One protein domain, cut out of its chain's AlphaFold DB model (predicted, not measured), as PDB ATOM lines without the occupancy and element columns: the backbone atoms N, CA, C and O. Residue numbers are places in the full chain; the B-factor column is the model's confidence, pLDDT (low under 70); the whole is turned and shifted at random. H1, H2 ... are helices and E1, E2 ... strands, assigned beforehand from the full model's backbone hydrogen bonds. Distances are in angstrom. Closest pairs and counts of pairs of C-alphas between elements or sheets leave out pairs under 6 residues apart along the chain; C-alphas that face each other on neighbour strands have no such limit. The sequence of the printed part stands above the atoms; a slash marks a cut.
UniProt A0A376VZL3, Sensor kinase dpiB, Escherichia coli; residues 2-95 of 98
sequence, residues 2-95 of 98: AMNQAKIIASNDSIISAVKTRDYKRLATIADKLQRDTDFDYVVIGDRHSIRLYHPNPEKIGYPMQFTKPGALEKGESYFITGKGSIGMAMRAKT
ATOM      1  N   ALA A   2     -53.220 -22.006 -22.721       87.25
ATOM      2  CA  ALA A   2     -51.927 -22.518 -22.215       87.25
ATOM      3  C   ALA A   2     -51.576 -23.975 -22.612       87.25
ATOM      4  O   ALA A   2     -50.433 -24.266 -22.947       87.25
ATOM      5  N   MET A   3     -52.546 -24.902 -22.632       95.06
ATOM      6  CA  MET A   3     -52.267 -26.303 -23.007       95.06
ATOM      7  C   MET A   3     -51.833 -26.469 -24.468       95.06
ATOM      8  O   MET A   3     -50.957 -27.278 -24.758       95.06
ATOM      9  N   ASN A   4     -52.413 -25.699 -25.393       93.56
ATOM     10  CA  ASN A   4     -52.012 -25.767 -26.800       93.56
ATOM     11  C   ASN A   4     -50.579 -25.264 -26.981       93.56
ATOM     12  O   ASN A   4     -49.805 -25.914 -27.674       93.56
ATOM     13  N   GLN A   5     -50.205 -24.169 -26.312       92.44
ATOM     14  CA  GLN A   5     -48.825 -23.680 -26.319       92.44
ATOM     15  C   GLN A   5     -47.858 -24.724 -25.755       92.44
ATOM     16  O   GLN A   5     -46.856 -25.027 -26.393       92.44
ATOM     17  N   ALA A   6     -48.194 -25.338 -24.614       95.00
ATOM     18  CA  ALA A   6     -47.374 -26.394 -24.028       95.00
ATOM     19  C   ALA A   6     -47.149 -27.552 -25.017       95.00
ATOM     20  O   ALA A   6     -46.016 -27.990 -25.192       95.00
ATOM     21  N   LYS A   7     -48.207 -28.009 -25.704       95.81
ATOM     22  CA  LYS A   7     -48.113 -29.075 -26.714       95.81
ATOM     23  C   LYS A   7     -47.258 -28.670 -27.915       95.81
ATOM     24  O   LYS A   7     -46.411 -29.447 -28.330       95.81
ATOM     25  N   ILE A   8     -47.427 -27.451 -28.433       94.25
ATOM     26  CA  ILE A   8     -46.615 -26.931 -29.546       94.25
ATOM     27  C   ILE A   8     -45.129 -26.894 -29.165       94.25
ATOM     28  O   ILE A   8     -44.284 -27.330 -29.942       94.25
ATOM     29  N   ILE A   9     -44.808 -26.414 -27.960       94.88
ATOM     30  CA  ILE A   9     -43.430 -26.370 -27.453       94.88
ATOM     31  C   ILE A   9     -42.868 -27.789 -27.301       94.88
ATOM     32  O   ILE A   9     -41.732 -28.043 -27.697       94.88
ATOM     33  N   ALA A  10     -43.657 -28.719 -26.759       96.50
ATOM     34  CA  ALA A  10     -43.233 -30.100 -26.547       96.50
ATOM     35  C   ALA A  10     -43.029 -30.887 -27.851       96.50
ATOM     36  O   ALA A  10     -42.200 -31.792 -27.883       96.50
ATOM     37  N   SER A  11     -43.733 -30.519 -28.924       96.31
ATOM     38  CA  SER A  11     -43.574 -31.090 -30.267       96.31
ATOM     39  C   SER A  11     -42.446 -30.453 -31.091       96.31
ATOM     40  O   SER A  11     -42.276 -30.799 -32.254       96.31
ATOM     41  N   ASN A  12     -41.684 -29.503 -30.540       95.62
ATOM     42  CA  ASN A  12     -40.603 -28.848 -31.269       95.62
ATOM     43  C   ASN A  12     -39.333 -29.723 -31.310       95.62
ATOM     44  O   ASN A  12     -38.736 -29.999 -30.270       95.62
ATOM     45  N   ASP A  13     -38.849 -30.067 -32.507       97.25
ATOM     46  CA  ASP A  13     -37.663 -30.923 -32.693       97.25
ATOM     47  C   ASP A  13     -36.396 -30.399 -32.005       97.25
ATOM     48  O   ASP A  13     -35.590 -31.176 -31.488       97.25
ATOM     49  N   SER A  14     -36.208 -29.076 -31.947       96.88
ATOM     50  CA  SER A  14     -35.064 -28.489 -31.242       96.88
ATOM     51  C   SER A  14     -35.181 -28.634 -29.727       96.88
ATOM     52  O   SER A  14     -34.156 -28.823 -29.075       96.88
ATOM     53  N   ILE A  15     -36.395 -28.585 -29.167       97.62
ATOM     54  CA  ILE A  15     -36.646 -28.881 -27.749       97.62
ATOM     55  C   ILE A  15     -36.412 -30.368 -27.488       97.62
ATOM     56  O   ILE A  15     -35.660 -30.708 -26.578       97.62
ATOM     57  N   ILE A  16     -36.987 -31.249 -28.310       97.81
ATOM     58  CA  ILE A  16     -36.837 -32.706 -28.189       97.81
ATOM     59  C   ILE A  16     -35.351 -33.092 -28.212       97.81
ATOM     60  O   ILE A  16     -34.873 -33.794 -27.318       97.81
ATOM     61  N   SER A  17     -34.599 -32.595 -29.196       98.12
ATOM     62  CA  SER A  17     -33.162 -32.848 -29.331       98.12
ATOM     63  C   SER A  17     -32.362 -32.310 -28.139       98.12
ATOM     64  O   SER A  17     -31.533 -33.032 -27.575       98.12
ATOM     65  N   ALA A  18     -32.643 -31.080 -27.698       98.19
ATOM     66  CA  ALA A  18     -31.947 -30.466 -26.571       98.19
ATOM     67  C   ALA A  18     -32.251 -31.170 -25.236       98.19
ATOM     68  O   ALA A  18     -31.356 -31.342 -24.413       98.19
ATOM     69  N   VAL A  19     -33.477 -31.660 -25.028       98.06
ATOM     70  CA  VAL A  19     -33.823 -32.491 -23.863       98.06
ATOM     71  C   VAL A  19     -33.098 -33.837 -23.919       98.06
ATOM     72  O   VAL A  19     -32.491 -34.236 -22.924       98.06
ATOM     73  N   LYS A  20     -33.101 -34.519 -25.076       96.81
ATOM     74  CA  LYS A  20     -32.436 -35.825 -25.271       96.81
ATOM     75  C   LYS A  20     -30.931 -35.756 -24.997       96.81
ATOM     76  O   LYS A  20     -30.382 -36.668 -24.387       96.81
ATOM     77  N   THR A  21     -30.287 -34.667 -25.406       97.62
ATOM     78  CA  THR A  21     -28.842 -34.439 -25.231       97.62
ATOM     79  C   THR A  21     -28.485 -33.688 -23.946       97.62
ATOM     80  O   THR A  21     -27.305 -33.494 -23.667       97.62
ATOM     81  N   ARG A  22     -29.482 -33.291 -23.140       97.56
ATOM     82  CA  ARG A  22     -29.320 -32.419 -21.961       97.56
ATOM     83  C   ARG A  22     -28.549 -31.131 -22.282       97.56
ATOM     84  O   ARG A  22     -27.740 -30.667 -21.483       97.56
ATOM     85  N   ASP A  23     -28.805 -30.540 -23.444       98.19
ATOM     86  CA  ASP A  23     -28.183 -29.288 -23.875       98.19
ATOM     87  C   ASP A  23     -28.835 -28.088 -23.167       98.19
ATOM     88  O   ASP A  23     -29.738 -27.421 -23.682       98.19
ATOM     89  N   TYR A  24     -28.372 -27.825 -21.942       97.81
ATOM     90  CA  TYR A  24     -28.849 -26.737 -21.084       97.81
ATOM     91  C   TYR A  24     -28.791 -25.366 -21.777       97.81
ATOM     92  O   TYR A  24     -29.713 -24.560 -21.642       97.81
ATOM     93  N   LYS A  25     -27.728 -25.103 -22.549       97.50
ATOM     94  CA  LYS A  25     -27.515 -23.814 -23.218       97.50
ATOM     95  C   LYS A  25     -28.509 -23.615 -24.361       97.50
ATOM     96  O   LYS A  25     -29.079 -22.528 -24.506       97.50
ATOM     97  N   ARG A  26     -28.755 -24.660 -25.156       97.88
ATOM     98  CA  ARG A  26     -29.757 -24.623 -26.227       97.88
ATOM     99  C   ARG A  26     -31.170 -24.495 -25.671       97.88
ATOM    100  O   ARG A  26     -31.939 -23.704 -26.209       97.88
ATOM    101  N   LEU A  27     -31.496 -25.193 -24.580       98.12
ATOM    102  CA  LEU A  27     -32.792 -25.041 -23.909       98.12
ATOM    103  C   LEU A  27     -33.020 -23.607 -23.428       98.12
ATOM    104  O   LEU A  27     -34.088 -23.064 -23.692       98.12
ATOM    105  N   ALA A  28     -32.022 -22.982 -22.798       96.88
ATOM    106  CA  ALA A  28     -32.110 -21.580 -22.387       96.88
ATOM    107  C   ALA A  28     -32.336 -20.647 -23.589       96.88
ATOM    108  O   ALA A  28     -33.259 -19.841 -23.578       96.88
ATOM    109  N   THR A  29     -31.580 -20.837 -24.676       96.88
ATOM    110  CA  THR A  29     -31.726 -20.031 -25.903       96.88
ATOM    111  C   THR A  29     -33.134 -20.134 -26.504       96.88
ATOM    112  O   THR A  29     -33.709 -19.134 -26.938       96.88
ATOM    113  N   ILE A  30     -33.704 -21.344 -26.545       95.75
ATOM    114  CA  ILE A  30     -35.062 -21.556 -27.060       95.75
ATOM    115  C   ILE A  30     -36.093 -20.943 -26.107       95.75
ATOM    116  O   ILE A  30     -37.004 -20.258 -26.567       95.75
ATOM    117  N   ALA A  31     -35.951 -21.166 -24.799       94.75
ATOM    118  CA  ALA A  31     -36.874 -20.647 -23.797       94.75
ATOM    119  C   ALA A  31     -36.910 -19.113 -23.784       94.75
ATOM    120  O   ALA A  31     -37.998 -18.545 -23.761       94.75
ATOM    121  N   ASP A  32     -35.758 -18.453 -23.912       92.94
ATOM    122  CA  ASP A  32     -35.666 -16.994 -24.028       92.94
ATOM    123  C   ASP A  32     -36.423 -16.472 -25.251       92.94
ATOM    124  O   ASP A  32     -37.053 -15.417 -25.195       92.94
ATOM    125  N   LYS A  33     -36.368 -17.197 -26.375       92.88
ATOM    126  CA  LYS A  33     -37.129 -16.838 -27.575       92.88
ATOM    127  C   LYS A  33     -38.630 -17.021 -27.356       92.88
ATOM    128  O   LYS A  33     -39.390 -16.098 -27.620       92.88
ATOM    129  N   LEU A  34     -39.044 -18.170 -26.821       91.12
ATOM    130  CA  LEU A  34     -40.454 -18.448 -26.532       91.12
ATOM    131  C   LEU A  34     -41.053 -17.411 -25.572       91.12
ATOM    132  O   LEU A  34     -42.161 -16.944 -25.808       91.12
ATOM    133  N   GLN A  35     -40.314 -17.014 -24.534       86.94
ATOM    134  CA  GLN A  35     -40.763 -16.032 -23.544       86.94
ATOM    135  C   GLN A  35     -41.010 -14.639 -24.144       86.94
ATOM    136  O   GLN A  35     -41.841 -13.901 -23.627       86.94
ATOM    137  N   ARG A  36     -40.299 -14.261 -25.216       88.25
ATOM    138  CA  ARG A  36     -40.521 -12.981 -25.913       88.25
ATOM    139  C   ARG A  36     -41.720 -13.008 -26.853       88.25
ATOM    140  O   ARG A  36     -42.346 -11.976 -27.057       88.25
ATOM    141  N   ASP A  37     -42.013 -14.174 -27.420       86.06
ATOM    142  CA  ASP A  37     -42.986 -14.323 -28.505       86.06
ATOM    143  C   ASP A  37     -44.365 -14.807 -28.003       86.06
ATOM    144  O   ASP A  37     -45.268 -15.049 -28.805       86.06
ATOM    145  N   THR A  38     -44.536 -15.014 -26.691       84.12
ATOM    146  CA  THR A  38     -45.746 -15.616 -26.110       84.12
ATOM    147  C   THR A  38     -46.142 -14.996 -24.768       84.12
ATOM    148  O   THR A  38     -45.308 -14.462 -24.045       84.12
ATOM    149  N   ASP A  39     -47.418 -15.153 -24.406       85.56
ATOM    150  CA  ASP A  39     -48.009 -14.576 -23.187       85.56
ATOM    151  C   ASP A  39     -47.975 -15.508 -21.956       85.56
ATOM    152  O   ASP A  39     -48.777 -15.345 -21.035       85.56
ATOM    153  N   PHE A  40     -47.124 -16.544 -21.920       88.06
ATOM    154  CA  PHE A  40     -46.995 -17.349 -20.699       88.06
ATOM    155  C   PHE A  40     -46.021 -16.697 -19.706       88.06
ATOM    156  O   PHE A  40     -44.978 -16.176 -20.093       88.06
ATOM    157  N   ASP A  41     -46.313 -16.788 -18.406       89.81
ATOM    158  CA  ASP A  41     -45.465 -16.181 -17.366       89.81
ATOM    159  C   ASP A  41     -44.076 -16.834 -17.269       89.81
ATOM    160  O   ASP A  41     -43.087 -16.179 -16.949       89.81
ATOM    161  N   TYR A  42     -44.006 -18.152 -17.481       92.25
ATOM    162  CA  TYR A  42     -42.758 -18.911 -17.511       92.25
ATOM    163  C   TYR A  42     -42.923 -20.298 -18.140       92.25
ATOM    164  O   TYR A  42     -44.008 -20.885 -18.150       92.25
ATOM    165  N   VAL A  43     -41.794 -20.885 -18.548       94.19
ATOM    166  CA  VAL A  43     -41.676 -22.293 -18.946       94.19
ATOM    167  C   VAL A  43     -40.671 -23.024 -18.055       94.19
ATOM    168  O   VAL A  43     -39.656 -22.472 -17.639       94.19
ATOM    169  N   VAL A  44     -40.951 -24.289 -17.745       95.44
ATOM    170  CA  VAL A  44     -40.012 -25.206 -17.083       95.44
ATOM    171  C   VAL A  44     -39.937 -26.463 -17.931       95.44
ATOM    172  O   VAL A  44     -40.970 -27.037 -18.271       95.44
ATOM    173  N   ILE A  45     -38.722 -26.903 -18.247       97.00
ATOM    174  CA  ILE A  45     -38.474 -28.101 -19.056       97.00
ATOM    175  C   ILE A  45     -37.688 -29.075 -18.191       97.00
ATOM    176  O   ILE A  45     -36.753 -28.673 -17.498       97.00
ATOM    177  N   GLY A  46     -38.056 -30.351 -18.203       96.00
ATOM    178  CA  GLY A  46     -37.341 -31.374 -17.451       96.00
ATOM    179  C   GLY A  46     -37.277 -32.702 -18.175       96.00
ATOM    180  O   GLY A  46     -37.887 -32.880 -19.226       96.00
ATOM    181  N   ASP A  47     -36.487 -33.605 -17.610       95.19
ATOM    182  CA  ASP A  47     -36.269 -34.938 -18.153       95.19
ATOM    183  C   ASP A  47     -37.313 -35.955 -17.664       95.19
ATOM    184  O   ASP A  47     -38.218 -35.648 -16.882       95.19
ATOM    185  N   ARG A  48     -37.158 -37.204 -18.114       92.31
ATOM    186  CA  ARG A  48     -38.034 -38.321 -17.741       92.31
ATOM    187  C   ARG A  48     -38.050 -38.660 -16.248       92.31
ATOM    188  O   ARG A  48     -38.969 -39.326 -15.793       92.31
ATOM    189  N   HIS A  49     -37.060 -38.206 -15.483       91.25
ATOM    190  CA  HIS A  49     -36.999 -38.375 -14.031       91.25
ATOM    191  C   HIS A  49     -37.548 -37.140 -13.301       91.25
ATOM    192  O   HIS A  49     -37.330 -36.968 -12.104       91.25
ATOM    193  N   SER A  50     -38.263 -36.262 -14.017       90.75
ATOM    194  CA  SER A  50     -38.775 -34.992 -13.506       90.75
ATOM    195  C   SER A  50     -37.681 -34.052 -12.989       90.75
ATOM    196  O   SER A  50     -37.964 -33.188 -12.160       90.75
ATOM    197  N   ILE A  51     -36.442 -34.162 -13.476       95.25
ATOM    198  CA  ILE A  51     -35.362 -33.231 -13.132       95.25
ATOM    199  C   ILE A  51     -35.400 -32.036 -14.077       95.25
ATOM    200  O   ILE A  51     -35.447 -32.199 -15.296       95.25
ATOM    201  N   ARG A  52     -35.371 -30.814 -13.529       97.12
ATOM    202  CA  ARG A  52     -35.388 -29.588 -14.339       97.12
ATOM    203  C   ARG A  52     -34.107 -29.465 -15.164       97.12
ATOM    204  O   ARG A  52     -33.017 -29.369 -14.605       97.12
ATOM    205  N   LEU A  53     -34.263 -29.409 -16.482       98.06
ATOM    206  CA  LEU A  53     -33.211 -29.061 -17.437       98.06
ATOM    207  C   LEU A  53     -33.211 -27.560 -17.754       98.06
ATOM    208  O   LEU A  53     -32.172 -26.999 -18.069       98.06
ATOM    209  N   TYR A  54     -34.358 -26.897 -17.626       97.81
ATOM    210  CA  TYR A  54     -34.474 -25.446 -17.714       97.81
ATOM    211  C   TYR A  54     -35.439 -24.923 -16.652       97.81
ATOM    212  O   TYR A  54     -36.478 -25.535 -16.379       97.81
ATOM    213  N   HIS A  55     -35.101 -23.776 -16.070       96.56
ATOM    214  CA  HIS A  55     -35.955 -23.017 -15.165       96.56
ATOM    215  C   HIS A  55     -35.572 -21.524 -15.245       96.56
ATOM    216  O   HIS A  55     -34.377 -21.242 -15.324       96.56
ATOM    217  N   PRO A  56     -36.530 -20.573 -15.157       94.12
ATOM    218  CA  PRO A  56     -36.233 -19.135 -15.239       94.12
ATOM    219  C   PRO A  56     -35.258 -18.635 -14.168       94.12
ATOM    220  O   PRO A  56     -34.477 -17.727 -14.409       94.12
ATOM    221  N   ASN A  57     -35.292 -19.242 -12.978       94.69
ATOM    222  CA  ASN A  57     -34.208 -19.141 -11.997       94.69
ATOM    223  C   ASN A  57     -33.207 -20.301 -12.222       94.69
ATOM    224  O   ASN A  57     -33.582 -21.443 -11.908       94.69
ATOM    225  N   PRO A  58     -31.969 -20.034 -12.693       94.25
ATOM    226  CA  PRO A  58     -30.948 -21.054 -12.943       94.25
ATOM    227  C   PRO A  58     -30.573 -21.892 -11.716       94.25
ATOM    228  O   PRO A  58     -30.274 -23.074 -11.856       94.25
ATOM    229  N   GLU A  59     -30.679 -21.344 -10.502       96.12
ATOM    230  CA  GLU A  59     -30.387 -22.059  -9.248       96.12
ATOM    231  C   GLU A  59     -31.346 -23.231  -8.984       96.12
ATOM    232  O   GLU A  59     -31.129 -24.034  -8.081       96.12
ATOM    233  N   LYS A  60     -32.457 -23.324  -9.726       95.81
ATOM    234  CA  LYS A  60     -33.432 -24.420  -9.602       95.81
ATOM    235  C   LYS A  60     -33.210 -25.540 -10.620       95.81
ATOM    236  O   LYS A  60     -33.919 -26.551 -10.536       95.81
ATOM    237  N   ILE A  61     -32.287 -25.373 -11.568       97.00
ATOM    238  CA  ILE A  61     -31.904 -26.409 -12.536       97.00
ATOM    239  C   ILE A  61     -31.250 -27.575 -11.779       97.00
ATOM    240  O   ILE A  61     -30.578 -27.375 -10.773       97.00
ATOM    241  N   GLY A  62     -31.505 -28.810 -12.212       97.19
ATOM    242  CA  GLY A  62     -31.009 -30.021 -11.548       97.19
ATOM    243  C   GLY A  62     -31.856 -30.498 -10.364       97.19
ATOM    244  O   GLY A  62     -31.744 -31.655  -9.968       97.19
ATOM    245  N   TYR A  63     -32.768 -29.672  -9.845       95.50
ATOM    246  CA  TYR A  63     -33.710 -30.094  -8.808       95.50
ATOM    247  C   TYR A  63     -34.970 -30.746  -9.400       95.50
ATOM    248  O   TYR A  63     -35.388 -30.380 -10.508       95.50
ATOM    249  N   PRO A  64     -35.640 -31.645  -8.654       92.75
ATOM    250  CA  PRO A  64     -36.916 -32.217  -9.066       92.75
ATOM    251  C   PRO A  64     -38.004 -31.158  -9.280       92.75
ATOM    252  O   PRO A  64     -38.098 -30.153  -8.558       92.75
ATOM    253  N   MET A  65     -38.867 -31.397 -10.265       89.56
ATOM    254  CA  MET A  65     -40.111 -30.662 -10.431       89.56
ATOM    255  C   MET A  65     -41.024 -30.892  -9.227       89.56
ATOM    256  O   MET A  65     -41.084 -31.974  -8.655       89.56
ATOM    257  N   GLN A  66     -41.787 -29.862  -8.877       85.25
ATOM    258  CA  GLN A  66     -42.849 -29.974  -7.884       85.25
ATOM    259  C   GLN A  66     -44.188 -30.197  -8.599       85.25
ATOM    260  O   GLN A  66     -44.364 -29.788  -9.758       85.25
ATOM    261  N   PHE A  67     -45.143 -30.808  -7.894       79.00
ATOM    262  CA  PHE A  67     -46.522 -30.980  -8.361       79.00
ATOM    263  C   PHE A  67     -46.612 -31.742  -9.692       79.00
ATOM    264  O   PHE A  67     -47.184 -31.260 -10.671       79.00
ATOM    265  N   THR A  68     -45.963 -32.897  -9.788       81.62
ATOM    266  CA  THR A  68     -46.124 -33.827 -10.914       81.62
ATOM    267  C   THR A  68     -47.203 -34.844 -10.577       81.62
ATOM    268  O   THR A  68     -47.137 -35.489  -9.533       81.62
ATOM    269  N   LYS A  69     -48.204 -34.988 -11.451       87.25
ATOM    270  CA  LYS A  69     -49.201 -36.055 -11.340       87.25
ATOM    271  C   LYS A  69     -48.490 -37.404 -11.539       87.25
ATOM    272  O   LYS A  69     -47.893 -37.590 -12.603       87.25
ATOM    273  N   PRO A  70     -48.530 -38.326 -10.559       87.00
ATOM    274  CA  PRO A  70     -47.926 -39.646 -10.713       87.00
ATOM    275  C   PRO A  70     -48.496 -40.377 -11.933       87.00
ATOM    276  O   PRO A  70     -49.704 -40.329 -12.173       87.00
ATOM    277  N   GLY A  71     -47.641 -41.041 -12.711       85.81
ATOM    278  CA  GLY A  71     -48.062 -41.806 -13.886       85.81
ATOM    279  C   GLY A  71     -48.365 -40.969 -15.137       85.81
ATOM    280  O   GLY A  71     -48.689 -41.539 -16.175       85.81
ATOM    281  N   ALA A  72     -48.335 -39.633 -15.064       87.88
ATOM    282  CA  ALA A  72     -48.757 -38.800 -16.189       87.88
ATOM    283  C   ALA A  72     -47.773 -38.840 -17.363       87.88
ATOM    284  O   ALA A  72     -48.204 -38.790 -18.511       87.88
ATOM    285  N   LEU A  73     -46.469 -38.950 -17.093       87.69
ATOM    286  CA  LEU A  73     -45.471 -39.058 -18.157       87.69
ATOM    287  C   LEU A  73     -45.586 -40.414 -18.863       87.69
ATOM    288  O   LEU A  73     -45.603 -40.473 -20.088       87.69
ATOM    289  N   GLU A  74     -45.740 -41.486 -18.087       90.31
ATOM    290  CA  GLU A  74     -45.855 -42.871 -18.545       90.31
ATOM    291  C   GLU A  74     -47.107 -43.089 -19.397       90.31
ATOM    292  O   GLU A  74     -47.078 -43.832 -20.375       90.31
ATOM    293  N   LYS A  75     -48.206 -42.413 -19.051       92.38
ATOM    294  CA  LYS A  75     -49.474 -42.469 -19.791       92.38
ATOM    295  C   LYS A  75     -49.566 -41.450 -20.931       92.38
ATOM    296  O   LYS A  75     -50.587 -41.395 -21.610       92.38
ATOM    297  N   GLY A  76     -48.549 -40.607 -21.112       92.69
ATOM    298  CA  GLY A  76     -48.582 -39.520 -22.087       92.69
ATOM    299  C   GLY A  76     -49.658 -38.460 -21.810       92.69
ATOM    300  O   GLY A  76     -50.126 -37.775 -22.720       92.69
ATOM    301  N   GLU A  77     -50.085 -38.324 -20.557       94.62
ATOM    302  CA  GLU A  77     -51.185 -37.451 -20.169       94.62
ATOM    303  C   GLU A  77     -50.751 -35.983 -20.127       94.62
ATOM    304  O   GLU A  77     -49.797 -35.593 -19.451       94.62
ATOM    305  N   SER A  78     -51.531 -35.136 -20.796       96.44
ATOM    306  CA  SER A  78     -51.448 -33.685 -20.641       96.44
ATOM    307  C   SER A  78     -52.497 -33.212 -19.639       96.44
ATOM    308  O   SER A  78     -53.664 -33.583 -19.750       96.44
ATOM    309  N   TYR A  79     -52.114 -32.388 -18.667       95.06
ATOM    310  CA  TYR A  79     -52.998 -31.979 -17.574       95.06
ATOM    311  C   TYR A  79     -52.691 -30.571 -17.067       95.06
ATOM    312  O   TYR A  79     -51.607 -30.027 -17.280       95.06
ATOM    313  N   PHE A  80     -53.657 -29.986 -16.366       94.69
ATOM    314  CA  PHE A  80     -53.460 -28.750 -15.618       94.69
ATOM    315  C   PHE A  80     -53.207 -29.048 -14.144       94.69
ATOM    316  O   PHE A  80     -53.779 -29.983 -13.586       94.69
ATOM    317  N   ILE A  81     -52.376 -28.230 -13.504       92.69
ATOM    318  CA  ILE A  81     -52.201 -28.249 -12.054       92.69
ATOM    319  C   ILE A  81     -52.075 -26.838 -11.494       92.69
ATOM    320  O   ILE A  81     -51.273 -26.036 -11.973       92.69
ATOM    321  N   THR A  82     -52.843 -26.554 -10.448       92.62
ATOM    322  CA  THR A  82     -52.817 -25.276  -9.735       92.62
ATOM    323  C   THR A  82     -52.187 -25.469  -8.365       92.62
ATOM    324  O   THR A  82     -52.489 -26.434  -7.669       92.62
ATOM    325  N   GLY A  83     -51.283 -24.570  -7.979       90.56
ATOM    326  CA  GLY A  83     -50.651 -24.618  -6.661       90.56
ATOM    327  C   GLY A  83     -49.434 -23.709  -6.526       90.56
ATOM    328  O   GLY A  83     -48.934 -23.147  -7.511       90.56
ATOM    329  N   LYS A  84     -48.932 -23.586  -5.294       89.75
ATOM    330  CA  LYS A  84     -47.753 -22.777  -4.962       89.75
ATOM    331  C   LYS A  84     -46.467 -23.554  -5.242       89.75
ATOM    332  O   LYS A  84     -46.168 -24.500  -4.532       89.75
ATOM    333  N   GLY A  85     -45.708 -23.133  -6.252       84.75
ATOM    334  CA  GLY A  85     -44.405 -23.701  -6.615       84.75
ATOM    335  C   GLY A  85     -43.227 -22.787  -6.297       84.75
ATOM    336  O   GLY A  85     -43.360 -21.816  -5.557       84.75
ATOM    337  N   SER A  86     -42.075 -23.077  -6.910       83.38
ATOM    338  CA  SER A  86     -40.825 -22.311  -6.754       83.38
ATOM    339  C   SER A  86     -40.912 -20.848  -7.199       83.38
ATOM    340  O   SER A  86     -40.086 -20.053  -6.771       83.38
ATOM    341  N   ILE A  87     -41.896 -20.506  -8.036       84.56
ATOM    342  CA  ILE A  87     -42.165 -19.148  -8.549       84.56
ATOM    343  C   ILE A  87     -43.486 -18.600  -7.950       84.56
ATOM    344  O   ILE A  87     -44.031 -17.602  -8.392       84.56
ATOM    345  N   GLY A  88     -44.041 -19.254  -6.921       88.69
ATOM    346  CA  GLY A  88     -45.299 -18.844  -6.288       88.69
ATOM    347  C   GLY A  88     -46.543 -19.546  -6.845       88.69
ATOM    348  O   GLY A  88     -46.469 -20.652  -7.396       88.69
ATOM    349  N   MET A  89     -47.712 -18.947  -6.601       92.62
ATOM    350  CA  MET A  89     -49.012 -19.505  -6.990       92.62
ATOM    351  C   MET A  89     -49.204 -19.403  -8.502       92.62
ATOM    352  O   MET A  89     -49.061 -18.326  -9.063       92.62
ATOM    353  N   ALA A  90     -49.533 -20.517  -9.155       91.50
ATOM    354  CA  ALA A  90     -49.826 -20.524 -10.585       91.50
ATOM    355  C   ALA A  90     -50.695 -21.723 -10.978       91.50
ATOM    356  O   ALA A  90     -50.626 -22.779 -10.337       91.50
ATOM    357  N   MET A  91     -51.432 -21.571 -12.077       92.62
ATOM    358  CA  MET A  91     -51.990 -22.674 -12.857       92.62
ATOM    359  C   MET A  91     -51.000 -23.040 -13.967       92.62
ATOM    360  O   MET A  91     -50.540 -22.174 -14.702       92.62
ATOM    361  N   ARG A  92     -50.654 -24.322 -14.089       93.69
ATOM    362  CA  ARG A  92     -49.623 -24.816 -15.012       93.69
ATOM    363  C   ARG A  92     -50.223 -25.848 -15.948       93.69
ATOM    364  O   ARG A  92     -50.787 -26.831 -15.472       93.69
ATOM    365  N   ALA A  93     -50.062 -25.658 -17.253       95.00
ATOM    366  CA  ALA A  93     -50.273 -26.722 -18.226       95.00
ATOM    367  C   ALA A  93     -49.009 -27.589 -18.293       95.00
ATOM    368  O   ALA A  93     -47.911 -27.068 -18.478       95.00
ATOM    369  N   LYS A  94     -49.154 -28.903 -18.128       94.88
ATOM    370  CA  LYS A  94     -48.064 -29.877 -18.241       94.88
ATOM    371  C   LYS A  94     -48.382 -30.870 -19.350       94.88
ATOM    372  O   LYS A  94     -49.509 -31.356 -19.440       94.88
ATOM    373  N   THR A  95     -47.393 -31.163 -20.184       96.12
ATOM    374  CA  THR A  95     -47.505 -32.099 -21.307       96.12
ATOM    375  C   THR A  95     -46.165 -32.826 -21.497       96.12
ATOM    376  O   THR A  95     -45.122 -32.228 -21.209       96.12
TER     377      THR A  95
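Overview. This is residues 2 to 95 of the 98 residues of the protein "Sensor kinase dpiB" of Escherichia coli (UniProt A0A376VZL3). A hairpin of two strands, E2 and E3, makes one wall of a rounded body, and a helical hairpin, H2 and H3, makes the opposite wall. H1 spans the gap along one side, from E3 toward H2, while the three-residue strand E1 lies nearer the helices and the loop of residues 38 to 51 runs through the space between the walls. The 94 printed residues hold three named helices followed by three named strands, in the order H1, H2, H3, E1, E2, E3; the class is mixed, helices and strands, and the sheet E2 - E3 is antiparallel. The whole is compact, with a radius of gyration of the C-alphas of 12.4 A and spans of 27 by 27 by 26 A.

Along the chain. E2, residues 79 to 85, is 16.2 A long from first to last C-alpha, and E3, residues 88 to 94, is 16.5 A long and ends with C-alpha 94 at (-48.064, -29.877, -18.241). H1, residues 2 to 10, begins with C-alpha 2 at (-51.927, -22.518, -22.215) and is 12.3 A long. H2, residues 13 to 21, is 12.1 A long. H3, residues 24 to 37, is the longest helix at 20.2 A, with C-alpha 24 at (-28.849, -26.737, -21.084). E1, residues 52 to 54, is 5.4 A long.

Arrangement. E2 and E3 form an antiparallel hairpin, their directions at 160 degrees; N 81 and O 92 are 2.9 A apart and N 85 and O 88 2.8 A, both within hydrogen-bond range. The closest C-alphas of H1 and E3 are those of Met 3 and Ala 93, 5.2 A apart. H1 and H2 are close but not clearly touching, with the C-alphas of Ala 10 and Ile 16 closest at 7.1 A and a steep tilt of 65 degrees. H2 and H3 touch and form a helical hairpin, opposite ways at a shallow tilt of 28 degrees; H3 touches H2 with residues 24 to 30 alone, the closest C-alphas being those of Ala 18 and Leu 27 at 6.1 A. The closest C-alphas of E1 and H3 are those of Tyr 24 and Leu 53, 6.1 A apart. E1 pairs with no named strand, but residues 45 to 46 pair with it, antiparallel. H2 and H3 are each apart from E2 and E3. In H1, H2 and H3 every O i to N i+4 pair is within hydrogen-bond range.

Size, cuts and confidence. The two C-alphas farthest apart are those of Arg 36 and Gly 71, at 32.1 A. The links H3 to E1, with 14 residues, and E1 to E2, with 24, are long. The printed part, residues 2 to 95, has no cut; its mean pLDDT is 93.1, and no printed residue is under 70.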